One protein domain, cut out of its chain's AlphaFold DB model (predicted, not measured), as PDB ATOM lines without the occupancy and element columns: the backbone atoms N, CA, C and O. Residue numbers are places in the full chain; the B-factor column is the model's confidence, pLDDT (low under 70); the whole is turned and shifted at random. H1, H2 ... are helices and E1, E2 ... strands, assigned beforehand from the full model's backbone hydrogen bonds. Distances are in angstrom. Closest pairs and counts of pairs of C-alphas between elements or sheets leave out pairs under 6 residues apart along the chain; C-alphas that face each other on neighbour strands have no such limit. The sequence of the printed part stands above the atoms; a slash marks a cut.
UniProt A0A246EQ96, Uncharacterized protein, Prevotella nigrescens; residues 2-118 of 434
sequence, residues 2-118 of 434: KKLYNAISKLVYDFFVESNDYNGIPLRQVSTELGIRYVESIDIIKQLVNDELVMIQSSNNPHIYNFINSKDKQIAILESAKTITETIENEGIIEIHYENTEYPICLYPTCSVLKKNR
ATOM      1  N   LYS A   2       2.681  57.442  48.498       82.50
ATOM      2  CA  LYS A   2       2.505  56.043  48.980       82.50
ATOM      3  C   LYS A   2       1.923  55.054  47.945       82.50
ATOM      4  O   LYS A   2       2.346  53.908  47.883       82.50
ATOM      5  N   LYS A   3       0.984  55.505  47.100       88.88
ATOM      6  CA  LYS A   3       0.408  54.686  46.013       88.88
ATOM      7  C   LYS A   3       1.445  54.321  44.937       88.88
ATOM      8  O   LYS A   3       1.514  53.163  44.551       88.88
ATOM      9  N   LEU A   4       2.256  55.290  44.499       89.88
ATOM     10  CA  LEU A   4       3.323  55.082  43.507       89.88
ATOM     11  C   LEU A   4       4.469  54.239  44.073       89.88
ATOM     12  O   LEU A   4       4.956  53.345  43.399       89.88
ATOM     13  N   TYR A   5       4.832  54.469  45.334       93.31
ATOM     14  CA  TYR A   5       5.811  53.665  46.064       93.31
ATOM     15  C   TYR A   5       5.449  52.169  46.045       93.31
ATOM     16  O   TYR A   5       6.254  51.335  45.635       93.31
ATOM     17  N   ASN A   6       4.201  51.831  46.393       94.50
ATOM     18  CA  ASN A   6       3.718  50.449  46.341       94.50
ATOM     19  C   ASN A   6       3.631  49.911  44.903       94.50
ATOM     20  O   ASN A   6       3.898  48.733  44.685       94.50
ATOM     21  N   ALA A   7       3.254  50.753  43.936       96.75
ATOM     22  CA  ALA A   7       3.154  50.357  42.532       96.75
ATOM     23  C   ALA A   7       4.522  49.980  41.944       96.75
ATOM     24  O   ALA A   7       4.632  48.919  41.343       96.75
ATOM     25  N   ILE A   8       5.565  50.783  42.186       97.44
ATOM     26  CA  ILE A   8       6.934  50.473  41.745       97.44
ATOM     27  C   ILE A   8       7.426  49.188  42.411       97.44
ATOM     28  O   ILE A   8       7.909  48.294  41.723       97.44
ATOM     29  N   SER A   9       7.268  49.057  43.733       96.69
ATOM     30  CA  SER A   9       7.700  47.846  44.443       96.69
ATOM     31  C   SER A   9       7.015  46.587  43.909       96.69
ATOM     32  O   SER A   9       7.666  45.550  43.792       96.69
ATOM     33  N   LYS A  10       5.715  46.668  43.595       97.38
ATOM     34  CA  LYS A  10       4.955  45.562  43.007       97.38
ATOM     35  C   LYS A  10       5.418  45.257  41.585       97.38
ATOM     36  O   LYS A  10       5.660  44.098  41.290       97.38
ATOM     37  N   LEU A  11       5.608  46.278  40.750       98.38
ATOM     38  CA  LEU A  11       6.065  46.107  39.372       98.38
ATOM     39  C   LEU A  11       7.438  45.423  39.306       98.38
ATOM     40  O   LEU A  11       7.619  44.467  38.562       98.38
ATOM     41  N   VAL A  12       8.389  45.864  40.135       98.31
ATOM     42  CA  VAL A  12       9.724  45.251  40.225       98.31
ATOM     43  C   VAL A  12       9.639  43.788  40.676       98.31
ATOM     44  O   VAL A  12      10.346  42.935  40.142       98.31
ATOM     45  N   TYR A  13       8.778  43.489  41.652       98.31
ATOM     46  CA  TYR A  13       8.567  42.126  42.135       98.31
ATOM     47  C   TYR A  13       7.947  41.227  41.059       98.31
ATOM     48  O   TYR A  13       8.489  40.158  40.781       98.31
ATOM     49  N   ASP A  14       6.840  41.666  40.456       98.06
ATOM     50  CA  ASP A  14       6.082  40.899  39.468       98.06
ATOM     51  C   ASP A  14       6.962  40.621  38.237       98.06
ATOM     52  O   ASP A  14       7.123  39.461  37.860       98.06
ATOM     53  N   PHE A  15       7.662  41.638  37.711       98.19
ATOM     54  CA  PHE A  15       8.584  41.475  36.581       98.19
ATOM     55  C   PHE A  15       9.663  40.418  36.855       98.19
ATOM     56  O   PHE A  15       9.945  39.570  36.010       98.19
ATOM     57  N   PHE A  16      10.271  40.441  38.046       97.94
ATOM     58  CA  PHE A  16      11.304  39.473  38.410       97.94
ATOM     59  C   PHE A  16      10.747  38.049  38.555       97.94
ATOM     60  O   PHE A  16      11.403  37.083  38.160       97.94
ATOM     61  N   VAL A  17       9.557  37.896  39.144       96.81
ATOM     62  CA  VAL A  17       8.923  36.584  39.352       96.81
ATOM     63  C   VAL A  17       8.465  35.966  38.034       96.81
ATOM     64  O   VAL A  17       8.594  34.753  37.872       96.81
ATOM     65  N   GLU A  18       7.971  36.787  37.108       96.50
ATOM     66  CA  GLU A  18       7.527  36.379  35.771       96.50
ATOM     67  C   GLU A  18       8.696  36.164  34.794       96.50
ATOM     68  O   GLU A  18       8.528  35.552  33.737       96.50
ATOM     69  N   SER A  19       9.902  36.627  35.138       95.44
ATOM     70  CA  SER A  19      11.085  36.450  34.303       95.44
ATOM     71  C   SER A  19      11.587  35.003  34.299       95.44
ATOM     72  O   SER A  19      12.004  34.470  35.328       95.44
ATOM     73  N   ASN A  20      11.674  34.407  33.108       90.69
ATOM     74  CA  ASN A  20      12.246  33.066  32.912       90.69
ATOM     75  C   ASN A  20      13.734  32.965  33.300       90.69
ATOM     76  O   ASN A  20      14.199  31.890  33.668       90.69
ATOM     77  N   ASP A  21      14.481  34.068  33.206       92.06
ATOM     78  CA  ASP A  21      15.922  34.124  33.490       92.06
ATOM     79  C   ASP A  21      16.246  34.944  34.753       92.06
ATOM     80  O   ASP A  21      17.422  35.188  35.031       92.06
ATOM     81  N   TYR A  22      15.236  35.327  35.549       95.81
ATOM     82  CA  TYR A  22      15.394  36.155  36.756       95.81
ATOM     83  C   TYR A  22      15.984  37.544  36.462       95.81
ATOM     84  O   TYR A  22      16.818  38.052  37.213       95.81
ATOM     85  N   ASN A  23      15.577  38.151  35.348       97.06
ATOM     86  CA  ASN A  23      16.067  39.456  34.917       97.06
ATOM     87  C   ASN A  23      15.466  40.592  35.751       97.06
ATOM     88  O   ASN A  23      14.322  40.528  36.202       97.06
ATOM     89  N   GLY A  24      16.238  41.667  35.903       96.88
ATOM     90  CA  GLY A  24      15.757  42.917  36.482       96.88
ATOM     91  C   GLY A  24      15.013  43.766  35.456       96.88
ATOM     92  O   GLY A  24      15.281  43.676  34.252       96.88
ATOM     93  N   ILE A  25      14.101  44.605  35.948       97.75
ATOM     94  CA  ILE A  25      13.347  45.550  35.118       97.75
ATOM     95  C   ILE A  25      14.173  46.824  34.888       97.75
ATOM     96  O   ILE A  25      14.673  47.395  35.862       97.75
ATOM     97  N   PRO A  26      14.320  47.313  33.645       96.62
ATOM     98  CA  PRO A  26      14.947  48.601  33.369       96.62
ATOM     99  C   PRO A  26      14.298  49.748  34.144       96.62
ATOM    100  O   PRO A  26      13.074  49.875  34.206       96.62
ATOM    101  N   LEU A  27      15.121  50.644  34.689       96.62
ATOM    102  CA  LEU A  27      14.639  51.792  35.461       96.62
ATOM    103  C   LEU A  27      13.701  52.689  34.635       96.62
ATOM    104  O   LEU A  27      12.680  53.173  35.133       96.62
ATOM    105  N   ARG A  28      14.012  52.898  33.352       94.38
ATOM    106  CA  ARG A  28      13.170  53.701  32.459       94.38
ATOM    107  C   ARG A  28      11.856  53.014  32.116       94.38
ATOM    108  O   ARG A  28      10.834  53.691  32.120       94.38
ATOM    109  N   GLN A  29      11.850  51.689  31.962       94.81
ATOM    110  CA  GLN A  29      10.620  50.917  31.763       94.81
ATOM    111  C   GLN A  29       9.629  51.132  32.917       94.81
ATOM    112  O   GLN A  29       8.454  51.379  32.665       94.81
ATOM    113  N   VAL A  30      10.101  51.180  34.171       97.00
ATOM    114  CA  VAL A  30       9.249  51.529  35.328       97.00
ATOM    115  C   VAL A  30       8.608  52.910  35.183       97.00
ATOM    116  O   VAL A  30       7.450  53.105  35.551       97.00
ATOM    117  N   SER A  31       9.360  53.878  34.658       94.69
ATOM    118  CA  SER A  31       8.872  55.246  34.468       94.69
ATOM    119  C   SER A  31       7.780  55.292  33.395       94.69
ATOM    120  O   SER A  31       6.722  55.879  33.621       94.69
ATOM    121  N   THR A  32       8.016  54.611  32.272       93.38
ATOM    122  CA  THR A  32       7.091  54.517  31.138       93.38
ATOM    123  C   THR A  32       5.800  53.791  31.511       93.38
ATOM    124  O   THR A  32       4.718  54.334  31.302       93.38
ATOM    125  N   GLU A  33       5.886  52.606  32.120       95.88
ATOM    126  CA  GLU A  33       4.706  51.795  32.455       95.88
ATOM    127  C   GLU A  33       3.796  52.449  33.498       95.88
ATOM    128  O   GLU A  33       2.577  52.284  33.463       95.88
ATOM    129  N   LEU A  34       4.372  53.220  34.425       95.69
ATOM    130  CA  LEU A  34       3.610  53.919  35.459       95.69
ATOM    131  C   LEU A  34       3.236  55.356  35.072       95.69
ATOM    132  O   LEU A  34       2.568  56.033  35.858       95.69
ATOM    133  N   GLY A  35       3.656  55.831  33.895       94.88
ATOM    134  CA  GLY A  35       3.389  57.190  33.423       94.88
ATOM    135  C   GLY A  35       3.972  58.277  34.332       94.88
ATOM    136  O   GLY A  35       3.352  59.325  34.516       94.88
ATOM    137  N   ILE A  36       5.136  58.025  34.940       95.31
ATOM    138  CA  ILE A  36       5.820  58.961  35.843       95.31
ATOM    139  C   ILE A  36       7.106  59.486  35.214       95.31
ATOM    140  O   ILE A  36       7.763  58.810  34.425       95.31
ATOM    141  N   ARG A  37       7.504  60.710  35.580       95.06
ATOM    142  CA  ARG A  37       8.750  61.296  35.069       95.06
ATOM    143  C   ARG A  37       9.955  60.495  35.563       95.06
ATOM    144  O   ARG A  37      10.014  60.137  36.735       95.06
ATOM    145  N   TYR A  38      10.954  60.320  34.704       94.75
ATOM    146  CA  TYR A  38      12.173  59.562  35.006       94.75
ATOM    147  C   TYR A  38      12.892  60.026  36.288       94.75
ATOM    148  O   TYR A  38      13.221  59.228  37.155       94.75
ATOM    149  N   VAL A  39      13.061  61.337  36.483       95.81
ATOM    150  CA  VAL A  39      13.688  61.870  37.711       95.81
ATOM    151  C   VAL A  39      12.837  61.592  38.959       95.81
ATOM    152  O   VAL A  39      13.373  61.319  40.031       95.81
ATOM    153  N   GLU A  40      11.510  61.625  38.826       95.44
ATOM    154  CA  GLU A  40      10.586  61.352  39.931       95.44
ATOM    155  C   GLU A  40      10.567  59.863  40.302       95.44
ATOM    156  O   GLU A  40      10.509  59.530  41.487       95.44
ATOM    157  N   SER A  41      10.669  58.959  39.319       96.56
ATOM    158  CA  SER A  41      10.798  57.523  39.587       96.56
ATOM    159  C   SER A  41      12.085  57.224  40.355       96.56
ATOM    160  O   SER A  41      12.032  56.500  41.351       96.56
ATOM    161  N   ILE A  42      13.205  57.856  39.983       97.44
ATOM    162  CA  ILE A  42      14.487  57.747  40.691       97.44
ATOM    163  C   ILE A  42      14.341  58.141  42.165       97.44
ATOM    164  O   ILE A  42      14.786  57.398  43.040       97.44
ATOM    165  N   ASP A  43      13.699  59.273  42.464       97.00
ATOM    166  CA  ASP A  43      13.528  59.728  43.850       97.00
ATOM    167  C   ASP A  43      12.730  58.728  44.701       97.00
ATOM    168  O   ASP A  43      13.053  58.514  45.874       97.00
ATOM    169  N   ILE A  44      11.726  58.066  44.118       97.31
ATOM    170  CA  ILE A  44      10.954  57.021  44.804       97.31
ATOM    171  C   ILE A  44      11.780  55.737  44.955       97.31
ATOM    172  O   ILE A  44      11.783  55.137  46.030       97.31
ATOM    173  N   ILE A  45      12.514  55.327  43.916       97.81
ATOM    174  CA  ILE A  45      13.386  54.143  43.939       97.81
ATOM    175  C   ILE A  45      14.468  54.289  45.010       97.81
ATOM    176  O   ILE A  45      14.733  53.336  45.734       97.81
ATOM    177  N   LYS A  46      15.039  55.484  45.192       97.50
ATOM    178  CA  LYS A  46      15.979  55.751  46.288       97.50
ATOM    179  C   LYS A  46      15.378  55.453  47.659       97.50
ATOM    180  O   LYS A  46      16.061  54.887  48.508       97.50
ATOM    181  N   GLN A  47      14.109  55.802  47.879       96.81
ATOM    182  CA  GLN A  47      13.432  55.448  49.129       96.81
ATOM    183  C   GLN A  47      13.215  53.936  49.240       96.81
ATOM    184  O   GLN A  47      13.514  53.362  50.278       96.81
ATOM    185  N   LEU A  48      12.815  53.264  48.156       97.44
ATOM    186  CA  LEU A  48      12.688  51.800  48.132       97.44
ATOM    187  C   LEU A  48      14.015  51.072  48.414       97.44
ATOM    188  O   LEU A  48      14.007  50.014  49.043       97.44
ATOM    189  N   VAL A  49      15.144  51.635  47.973       96.81
ATOM    190  CA  VAL A  49      16.497  51.150  48.290       96.81
ATOM    191  C   VAL A  49      16.843  51.390  49.760       96.81
ATOM    192  O   VAL A  49      17.390  50.503  50.419       96.81
ATOM    193  N   ASN A  50      16.497  52.558  50.309       96.00
ATOM    194  CA  ASN A  50      16.689  52.845  51.733       96.00
ATOM    195  C   ASN A  50      15.905  51.881  52.627       96.00
ATOM    196  O   ASN A  50      16.458  51.394  53.617       96.00
ATOM    197  N   ASP A  51      14.677  51.569  52.221       95.88
ATOM    198  CA  ASP A  51      13.749  50.671  52.908       95.88
ATOM    199  C   ASP A  51      14.012  49.179  52.615       95.88
ATOM    200  O   ASP A  51      13.284  48.316  53.102       95.88
ATOM    201  N   GLU A  52      15.049  48.863  51.830       95.06
ATOM    202  CA  GLU A  52      15.484  47.495  51.499       95.06
ATOM    203  C   GLU A  52      14.406  46.648  50.808       95.06
ATOM    204  O   GLU A  52      14.375  45.418  50.925       95.06
ATOM    205  N   LEU A  53      13.529  47.298  50.044       96.19
ATOM    206  CA  LEU A  53      12.507  46.631  49.237       96.19
ATOM    207  C   LEU A  53      12.991  46.359  47.813       96.19
ATOM    208  O   LEU A  53      12.678  45.317  47.234       96.19
ATOM    209  N   VAL A  54      13.789  47.278  47.274       96.62
ATOM    210  CA  VAL A  54      14.373  47.203  45.932       96.62
ATOM    211  C   VAL A  54      15.884  47.370  46.028       96.62
ATOM    212  O   VAL A  54      16.393  48.067  46.900       96.62
ATOM    213  N   MET A  55      16.605  46.735  45.115       96.44
ATOM    214  CA  MET A  55      18.024  46.963  44.865       96.44
ATOM    215  C   MET A  55      18.262  47.200  43.375       96.44
ATOM    216  O   MET A  55      17.418  46.858  42.545       96.44
ATOM    217  N   ILE A  56      19.406  47.789  43.037       96.44
ATOM    218  CA  ILE A  56      19.760  48.115  41.653       96.44
ATOM    219  C   ILE A  56      21.025  47.384  41.201       96.44
ATOM    220  O   ILE A  56      21.961  47.187  41.980       96.44
ATOM    221  N   GLN A  57      21.082  47.081  39.907       95.38
ATOM    222  CA  GLN A  57      22.283  46.654  39.195       95.38
ATOM    223  C   GLN A  57      22.579  47.671  38.090       95.38
ATOM    224  O   GLN A  57      21.688  48.032  37.324       95.38
ATOM    225  N   SER A  58      23.836  48.107  37.999       94.12
ATOM    226  CA  SER A  58      24.338  48.952  36.912       94.12
ATOM    227  C   SER A  58      25.632  48.350  36.380       94.12
ATOM    228  O   SER A  58      26.548  48.057  37.150       94.12
ATOM    229  N   SER A  59      25.652  48.051  35.082       91.31
ATOM    230  CA  SER A  59      26.758  47.392  34.371       91.31
ATOM    231  C   SER A  59      26.449  47.349  32.872       91.31
ATOM    232  O   SER A  59      25.351  47.726  32.478       91.31
ATOM    233  N   ASN A  60      27.349  46.798  32.056       88.31
ATOM    234  CA  ASN A  60      27.145  46.623  30.610       88.31
ATOM    235  C   ASN A  60      25.962  45.688  30.281       88.31
ATOM    236  O   ASN A  60      25.411  45.758  29.189       88.31
ATOM    237  N   ASN A  61      25.569  44.805  31.208       90.81
ATOM    238  CA  ASN A  61      24.334  44.025  31.112       90.81
ATOM    239  C   ASN A  61      23.630  43.977  32.481       90.81
ATOM    240  O   ASN A  61      23.806  43.017  33.235       90.81
ATOM    241  N   PRO A  62      22.846  45.013  32.830       93.50
ATOM    242  CA  PRO A  62      22.250  45.140  34.154       93.50
ATOM    243  C   PRO A  62      21.083  44.177  34.383       93.50
ATOM    244  O   PRO A  62      20.655  44.041  35.523       93.50
ATOM    245  N   HIS A  63      20.598  43.489  33.341       95.12
ATOM    246  CA  HIS A  63      19.592  42.433  33.464       95.12
ATOM    247  C   HIS A  63      20.139  41.161  34.115       95.12
ATOM    248  O   HIS A  63      19.349  40.314  34.534       95.12
ATOM    249  N   ILE A  64      21.464  41.021  34.219       93.00
ATOM    250  CA  ILE A  64      22.104  39.935  34.955       93.00
ATOM    251  C   ILE A  64      22.617  40.476  36.285       93.00
ATOM    252  O   ILE A  64      23.556  41.271  36.346       93.00
ATOM    253  N   TYR A  65      22.035  39.986  37.370       92.25
ATOM    254  CA  TYR A  65      22.420  40.368  38.710       92.25
ATOM    255  C   TYR A  65      23.759  39.731  39.103       92.25
ATOM    256  O   TYR A  65      23.887  38.503  39.146       92.25
ATOM    257  N   ASN A  66      24.768  40.558  39.384       84.31
ATOM    258  CA  ASN A  66      26.143  40.096  39.601       84.31
ATOM    259  C   ASN A  66      26.593  40.230  41.065       84.31
ATOM    260  O   ASN A  66      27.145  39.289  41.633       84.31
ATOM    261  N   PHE A  67      26.341  41.372  41.706       79.00
ATOM    262  CA  PHE A  67      26.799  41.615  43.076       79.00
ATOM    263  C   PHE A  67      25.925  42.624  43.818       79.00
ATOM    264  O   PHE A  67      25.335  43.528  43.232       79.00
ATOM    265  N   ILE A  68      25.899  42.494  45.146       74.94
ATOM    266  CA  ILE A  68      25.211  43.437  46.030       74.94
ATOM    267  C   ILE A  68      26.092  44.679  46.195       74.94
ATOM    268  O   ILE A  68      27.165  44.621  46.797       74.94
ATOM    269  N   ASN A  69      25.625  45.822  45.700       79.19
ATOM    270  CA  ASN A  69      26.216  47.115  46.030       79.19
ATOM    271  C   ASN A  69      25.787  47.572  47.428       79.19
ATOM    272  O   ASN A  69      24.638  47.375  47.829       79.19
ATOM    273  N   SER A  70      26.677  48.254  48.153       90.19
ATOM    274  CA  SER A  70      26.291  48.943  49.387       90.19
ATOM    275  C   SER A  70      25.190  49.965  49.100       90.19
ATOM    276  O   SER A  70      25.184  50.588  48.035       90.19
ATOM    277  N   LYS A  71      24.287  50.168  50.064       92.81
ATOM    278  CA  LYS A  71      23.164  51.113  49.962       92.81
ATOM    279  C   LYS A  71      23.617  52.482  49.434       92.81
ATOM    280  O   LYS A  71      23.107  52.940  48.420       92.81
ATOM    281  N   ASP A  72      24.676  53.049  50.010       94.38
ATOM    282  CA  ASP A  72      25.219  54.352  49.600       94.38
ATOM    283  C   ASP A  72      25.681  54.398  48.136       94.38
ATOM    284  O   ASP A  72      25.467  55.394  47.447       94.38
ATOM    285  N   LYS A  73      26.268  53.306  47.625       95.19
ATOM    286  CA  LYS A  73      26.687  53.223  46.217       95.19
ATOM    287  C   LYS A  73      25.479  53.180  45.293       95.19
ATOM    288  O   LYS A  73      25.481  53.856  44.270       95.19
ATOM    289  N   GLN A  74      24.446  52.420  45.658       96.25
ATOM    290  CA  GLN A  74      23.206  52.363  44.882       96.25
ATOM    291  C   GLN A  74      22.542  53.744  44.809       96.25
ATOM    292  O   GLN A  74      22.162  54.195  43.733       96.25
ATOM    293  N   ILE A  75      22.472  54.452  45.940       97.31
ATOM    294  CA  ILE A  75      21.928  55.812  46.009       97.31
ATOM    295  C   ILE A  75      22.741  56.796  45.156       97.31
ATOM    296  O   ILE A  75      22.148  57.598  44.436       97.31
ATOM    297  N   ALA A  76      24.074  56.721  45.189       96.69
ATOM    298  CA  ALA A  76      24.935  57.568  44.363       96.69
ATOM    299  C   ALA A  76      24.752  57.306  42.856       96.69
ATOM    300  O   ALA A  76      24.662  58.253  42.079       96.69
ATOM    301  N   ILE A  77      24.644  56.036  42.444       96.38
ATOM    302  CA  ILE A  77      24.360  55.654  41.049       96.38
ATOM    303  C   ILE A  77      23.008  56.225  40.601       96.38
ATOM    304  O   ILE A  77      22.918  56.802  39.522       96.38
ATOM    305  N   LEU A  78      21.974  56.112  41.441       97.25
ATOM    306  CA  LEU A  78      20.642  56.652  41.156       97.25
ATOM    307  C   LEU A  78      20.641  58.177  41.017       97.25
ATOM    308  O   LEU A  78      19.982  58.702  40.127       97.25
ATOM    309  N   GLU A  79      21.383  58.897  41.861       97.25
ATOM    310  CA  GLU A  79      21.513  60.353  41.718       97.25
ATOM    311  C   GLU A  79      22.188  60.745  40.404       97.25
ATOM    312  O   GLU A  79      21.662  61.591  39.681       97.25
ATOM    313  N   SER A  80      23.290  60.083  40.045       95.44
ATOM    314  CA  SER A  80      23.952  60.294  38.753       95.44
ATOM    315  C   SER A  80      23.043  59.941  37.573       95.44
ATOM    316  O   SER A  80      23.099  60.591  36.532       95.44
ATOM    317  N   ALA A  81      22.159  58.953  37.730       95.94
ATOM    318  CA  ALA A  81      21.254  58.528  36.670       95.94
ATOM    319  C   ALA A  81      20.273  59.623  36.237       95.94
ATOM    320  O   ALA A  81      19.844  59.621  35.090       95.94
ATOM    321  N   LYS A  82      19.960  60.607  37.092       95.94
ATOM    322  CA  LYS A  82      19.032  61.707  36.762       95.94
ATOM    323  C   LYS A  82      19.455  62.520  35.539       95.94
ATOM    324  O   LYS A  82      18.606  63.170  34.932       95.94
ATOM    325  N   THR A  83      20.741  62.502  35.185       94.69
ATOM    326  CA  THR A  83      21.275  63.209  34.015       94.69
ATOM    327  C   THR A  83      21.293  62.357  32.744       94.69
ATOM    328  O   THR A  83      21.681  62.867  31.697       94.69
ATOM    329  N   ILE A  84      20.899  61.077  32.805       94.06
ATOM    330  CA  ILE A  84      20.883  60.174  31.647       94.06
ATOM    331  C   ILE A  84      19.757  60.585  30.696       94.06
ATOM    332  O   ILE A  84      18.564  60.500  31.012       94.06
ATOM    333  N   THR A  85      20.152  61.004  29.499       92.00
ATOM    334  CA  THR A  85      19.241  61.336  28.406       92.00
ATOM    335  C   THR A  85      18.935  60.109  27.555       92.00
ATOM    336  O   THR A  85      19.573  59.064  27.677       92.00
ATOM    337  N   GLU A  86      17.932  60.243  26.697       92.62
ATOM    338  CA  GLU A  86      17.507  59.201  25.771       92.62
ATOM    339  C   GLU A  86      17.503  59.752  24.354       92.62
ATOM    340  O   GLU A  86      17.115  60.900  24.126       92.62
ATOM    341  N   THR A  87      17.966  58.925  23.427       92.94
ATOM    342  CA  THR A  87      17.921  59.174  21.991       92.94
ATOM    343  C   THR A  87      16.897  58.223  21.396       92.94
ATOM    344  O   THR A  87      16.915  57.033  21.701       92.94
ATOM    345  N   ILE A  88      15.994  58.749  20.573       91.75
ATOM    346  CA  ILE A  88      14.965  57.958  19.898       91.75
ATOM    347  C   ILE A  88      15.295  57.944  18.413       91.75
ATOM    348  O   ILE A  88      15.390  59.005  17.789       91.75
ATOM    349  N   GLU A  89      15.457  56.752  17.855       92.62
ATOM    350  CA  GLU A  89      15.665  56.546  16.425       92.62
ATOM    351  C   GLU A  89      14.481  55.783  15.836       92.62
ATOM    352  O   GLU A  89      13.944  54.857  16.442       92.62
ATOM    353  N   ASN A  90      14.056  56.195  14.644       91.38
ATOM    354  CA  ASN A  90      12.942  55.575  13.944       91.38
ATOM    355  C   ASN A  90      13.477  54.798  12.742       91.38
ATOM    356  O   ASN A  90      13.935  55.396  11.768       91.38
ATOM    357  N   GLU A  91      13.372  53.474  12.795       86.12
ATOM    358  CA  GLU A  91      13.710  52.575  11.694       86.12
ATOM    359  C   GLU A  91      12.428  51.971  11.103       86.12
ATOM    360  O   GLU A  91      11.966  50.883  11.453       86.12
ATOM    361  N   GLY A  92      11.809  52.717  10.184       86.50
ATOM    362  CA  GLY A  92      10.568  52.308   9.526       86.50
ATOM    363  C   GLY A  92       9.382  52.289  10.492       86.50
ATOM    364  O   GLY A  92       8.861  53.343  10.840       86.50
ATOM    365  N   ILE A  93       8.930  51.092  10.878       89.75
ATOM    366  CA  ILE A  93       7.823  50.892  11.836       89.75
ATOM    367  C   ILE A  93       8.307  50.633  13.270       89.75
ATOM    368  O   ILE A  93       7.485  50.379  14.148       89.75
ATOM    369  N   ILE A  94       9.623  50.631  13.494       90.31
ATOM    370  CA  ILE A  94      10.239  50.350  14.790       90.31
ATOM    371  C   ILE A  94      10.769  51.662  15.370       90.31
ATOM    372  O   ILE A  94      11.547  52.362  14.724       90.31
ATOM    373  N   GLU A  95      10.355  51.965  16.597       90.12
ATOM    374  CA  GLU A  95      10.927  53.031  17.417       90.12
ATOM    375  C   GLU A  95      11.954  52.403  18.369       90.12
ATOM    376  O   GLU A  95      11.628  51.492  19.136       90.12
ATOM    377  N   ILE A  96      13.209  52.842  18.281       89.00
ATOM    378  CA  ILE A  96      14.315  52.334  19.090       89.00
ATOM    379  C   ILE A  96      14.735  53.412  20.081       89.00
ATOM    380  O   ILE A  96      15.054  54.541  19.711       89.00
ATOM    381  N   HIS A  97      14.751  53.035  21.354       89.19
ATOM    382  CA  HIS A  97      15.093  53.905  22.469       89.19
ATOM    383  C   HIS A  97      16.487  53.566  22.994       89.19
ATOM    384  O   HIS A  97      16.727  52.452  23.465       89.19
ATOM    385  N   TYR A  98      17.392  54.540  22.955       88.38
ATOM    386  CA  TYR A  98      18.756  54.416  23.458       88.38
ATOM    387  C   TYR A  98      18.929  55.256  24.716       88.38
ATOM    388  O   TYR A  98      18.817  56.480  24.670       88.38
ATOM    389  N   GLU A  99      19.261  54.625  25.840       90.38
ATOM    390  CA  GLU A  99      19.777  55.370  26.988       90.38
ATOM    391  C   GLU A  99      21.228  55.772  26.721       90.38
ATOM    392  O   GLU A  99      22.078  54.924  26.451       90.38
ATOM    393  N   ASN A 100      21.531  57.066  26.831       92.44
ATOM    394  CA  ASN A 100      22.869  57.598  26.579       92.44
ATOM    395  C   ASN A 100      23.789  57.350  27.790       92.44
ATOM    396  O   ASN A 100      24.172  58.275  28.506       92.44
ATOM    397  N   THR A 101      24.103  56.079  28.048       92.69
ATOM    398  CA  THR A 101      24.959  55.615  29.145       92.69
ATOM    399  C   THR A 101      25.654  54.306  28.776       92.69
ATOM    400  O   THR A 101      25.086  53.452  28.103       92.69
ATOM    401  N   GLU A 102      26.880  54.119  29.260       90.31
ATOM    402  CA  GLU A 102      27.585  52.833  29.160       90.31
ATOM    403  C   GLU A 102      27.035  51.799  30.161       90.31
ATOM    404  O   GLU A 102      27.118  50.591  29.938       90.31
ATOM    405  N   TYR A 103      26.439  52.272  31.263       93.00
ATOM    406  CA  TYR A 103      26.012  51.442  32.388       93.00
ATOM    407  C   TYR A 103      24.523  51.662  32.706       93.00
ATOM    408  O   TYR A 103      24.193  52.359  33.674       93.00
ATOM    409  N   PRO A 104      23.601  51.088  31.910       94.38
ATOM    410  CA  PRO A 104      22.168  51.158  32.188       94.38
ATOM    411  C   PRO A 104      21.819  50.525  33.542       94.38
ATOM    412  O   PRO A 104      22.621  49.799  34.139       94.38
ATOM    413  N   ILE A 105      20.616  50.814  34.052       96.19
ATOM    414  CA  ILE A 105      20.191  50.415  35.403       96.19
ATOM    415  C   ILE A 105      18.959  49.517  35.340       96.19
ATOM    416  O   ILE A 105      17.938  49.890  34.761       96.19
ATOM    417  N   CYS A 106      19.032  48.370  36.012       97.31
ATOM    418  CA  CYS A 106      17.883  47.510  36.284       97.31
ATOM    419  C   CYS A 106      17.602  47.416  37.783       97.31
ATOM    420  O   CYS A 106      18.502  47.529  38.619       97.31
ATOM    421  N   LEU A 107      16.334  47.190  38.107       97.75
ATOM    422  CA  LEU A 107      15.814  47.066  39.458       97.75
ATOM    423  C   LEU A 107      15.454  45.610  39.750       97.75
ATOM    424  O   LEU A 107      14.906  44.910  38.896       97.75
ATOM    425  N   TYR A 108      15.714  45.194  40.983       98.00
ATOM    426  CA  TYR A 108      15.419  43.865  41.501       98.00
ATOM    427  C   TYR A 108      14.730  43.969  42.862       98.00
ATOM    428  O   TYR A 108      15.064  44.863  43.646       98.00
ATOM    429  N   PRO A 109      13.813  43.051  43.205       97.12
ATOM    430  CA  PRO A 109      13.367  42.909  44.584       97.12
ATOM    431  C   PRO A 109      14.526  42.394  45.445       97.12
ATOM    432  O   PRO A 109      15.328  41.574  44.998       97.12
ATOM    433  N   THR A 110      14.623  42.833  46.699       95.38
ATOM    434  CA  THR A 110      15.662  42.300  47.594       95.38
ATOM    435  C   THR A 110      15.393  40.840  47.965       95.38
ATOM    436  O   THR A 110      14.249  40.369  47.993       95.38
ATOM    437  N   CYS A 111      16.448  40.111  48.346       94.44
ATOM    438  CA  CYS A 111      16.321  38.731  48.823       94.44
ATOM    439  C   CYS A 111      15.351  38.611  50.010       94.44
ATOM    440  O   CYS A 111      14.639  37.616  50.132       94.44
ATOM    441  N   SER A 112      15.310  39.619  50.888       94.62
ATOM    442  CA  SER A 112      14.398  39.669  52.036       94.62
ATOM    443  C   SER A 112      12.933  39.734  51.602       94.62
ATOM    444  O   SER A 112      12.099  39.016  52.155       94.62
ATOM    445  N   VAL A 113      12.620  40.539  50.578       96.62
ATOM    446  CA  VAL A 113      11.271  40.615  50.000       96.62
ATOM    447  C   VAL A 113      10.868  39.274  49.395       96.62
ATOM    448  O   VAL A 113       9.766  38.795  49.662       96.62
ATOM    449  N   LEU A 114      11.751  38.628  48.633       97.25
ATOM    450  CA  LEU A 114      11.437  37.347  47.994       97.25
ATOM    451  C   LEU A 114      11.261  36.214  49.006       97.25
ATOM    452  O   LEU A 114      10.276  35.491  48.927       97.25
ATOM    453  N   LYS A 115      12.138  36.102  50.011       96.38
ATOM    454  CA  LYS A 115      12.020  35.084  51.074       96.38
ATOM    455  C   LYS A 115      10.697  35.160  51.835       96.38
ATOM    456  O   LYS A 115      10.229  34.143  52.334       96.38
ATOM    457  N   LYS A 116      10.121  36.359  51.960       96.44
ATOM    458  CA  LYS A 116       8.859  36.580  52.673       96.44
ATOM    459  C   LYS A 116       7.626  36.320  51.804       96.44
ATOM    460  O   LYS A 116       6.610  35.890  52.338       96.44
ATOM    461  N   ASN A 117       7.696  36.637  50.511       96.44
ATOM    462  CA  ASN A 117       6.503  36.748  49.665       96.44
ATOM    463  C   ASN A 117       6.437  35.727  48.517       96.44
ATOM    464  O   ASN A 117       5.363  35.547  47.948       96.44
ATOM    465  N   ARG A 118       7.545  35.058  48.172       95.88
ATOM    466  CA  ARG A 118       7.596  34.071  47.086       95.88
ATOM    467  C   ARG A 118       7.564  32.654  47.650       95.88
ATOM    468  O   ARG A 118       8.444  32.278  48.425       95.88
TER     469      ARG A 118
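Overview. This is residues 2 to 118 of the 434 residues of an uncharacterized protein of Prevotella nigrescens (UniProt A0A246EQ96). Four helices pack on one side of a small two-stranded sheet, E1 and E4, with H1 and H2 mostly on E4 and H3 and H4 mostly on E1, and the hairpin of E2 and E3 reaches away from this body as an arm whose tip, residues 90 to 95, sticks out. H5 sits at the end of the body far from the hairpin, near H1. The printed part has 117 residues, with five named helices and four named strands in the order H1 H2 H3 E1 H4 E2 E3 E4 H5; the class is mixed, helices and strands, and both two-stranded sheets are antiparallel. The whole is compact, with a radius of gyration of the C-alphas of 14.0 A; it spans 46 by 30 by 30 A, only just elongated.

Along the chain. H1, residues 2 to 18, begins with C-alpha 2 at (2.505, 56.043, 48.980) and is 24.2 A long. H2 is residues 27 to 33, and H3, residues 38 to 50, is 18.6 A long. E1 is residues 54 to 58; H4, residues 71 to 81, is 15.3 A long. E2, residues 86 to 91, measures 16.0 A and E3, residues 94 to 99, measures 16.3 A; between them C-alpha 92 is at (10.568, 52.308, 9.526). E4 is residues 105 to 109, and H5 is residues 111 to 117, with C-alpha 117 at (6.503, 36.748, 49.665).

Arrangement. H3 is the hub, touching three helices. With its residues 44 to 48 it touches H1, about perpendicular at 81 degrees; the closest C-alphas are those of Tyr 5 and Ile 44, 6.3 A apart. It touches H2 at a steep tilt of 62 degrees, opposite ways, closest at Ser 31 and Tyr 38, whose C-alphas are 5.5 A apart. It touches H4 at a shallow tilt of 2 degrees, opposite ways, with C-alphas 46 and 75 closest at 6.0 A. E1 and E4 are antiparallel neighbours, with N 55 and O 108 within hydrogen-bond range at 2.8 A. Residues 25 to 26 pair antiparallel with residues 106 to 107 of E4. The closest C-alphas of H1 and E4, those of Tyr 13 and Pro 109, are 5.4 A apart. E2 and E3 form an antiparallel hairpin, with N 89 and O 96 2.9 A apart; E3 is apart from E4. In H1, H2, H4 and H5 every O i to N i+4 pair is within hydrogen-bond range; in H3, 8 of 9 are.

Size, cuts and confidence. The two C-alphas farthest apart, those of Gly 92 and Lys 116, are 46.0 A apart. Residues 90 to 95 stand free. The link from E1 to H4, residues 59 to 70, is long. The printed part has no cut; its mean pLDDT is 94.1, and no printed residue is under 70.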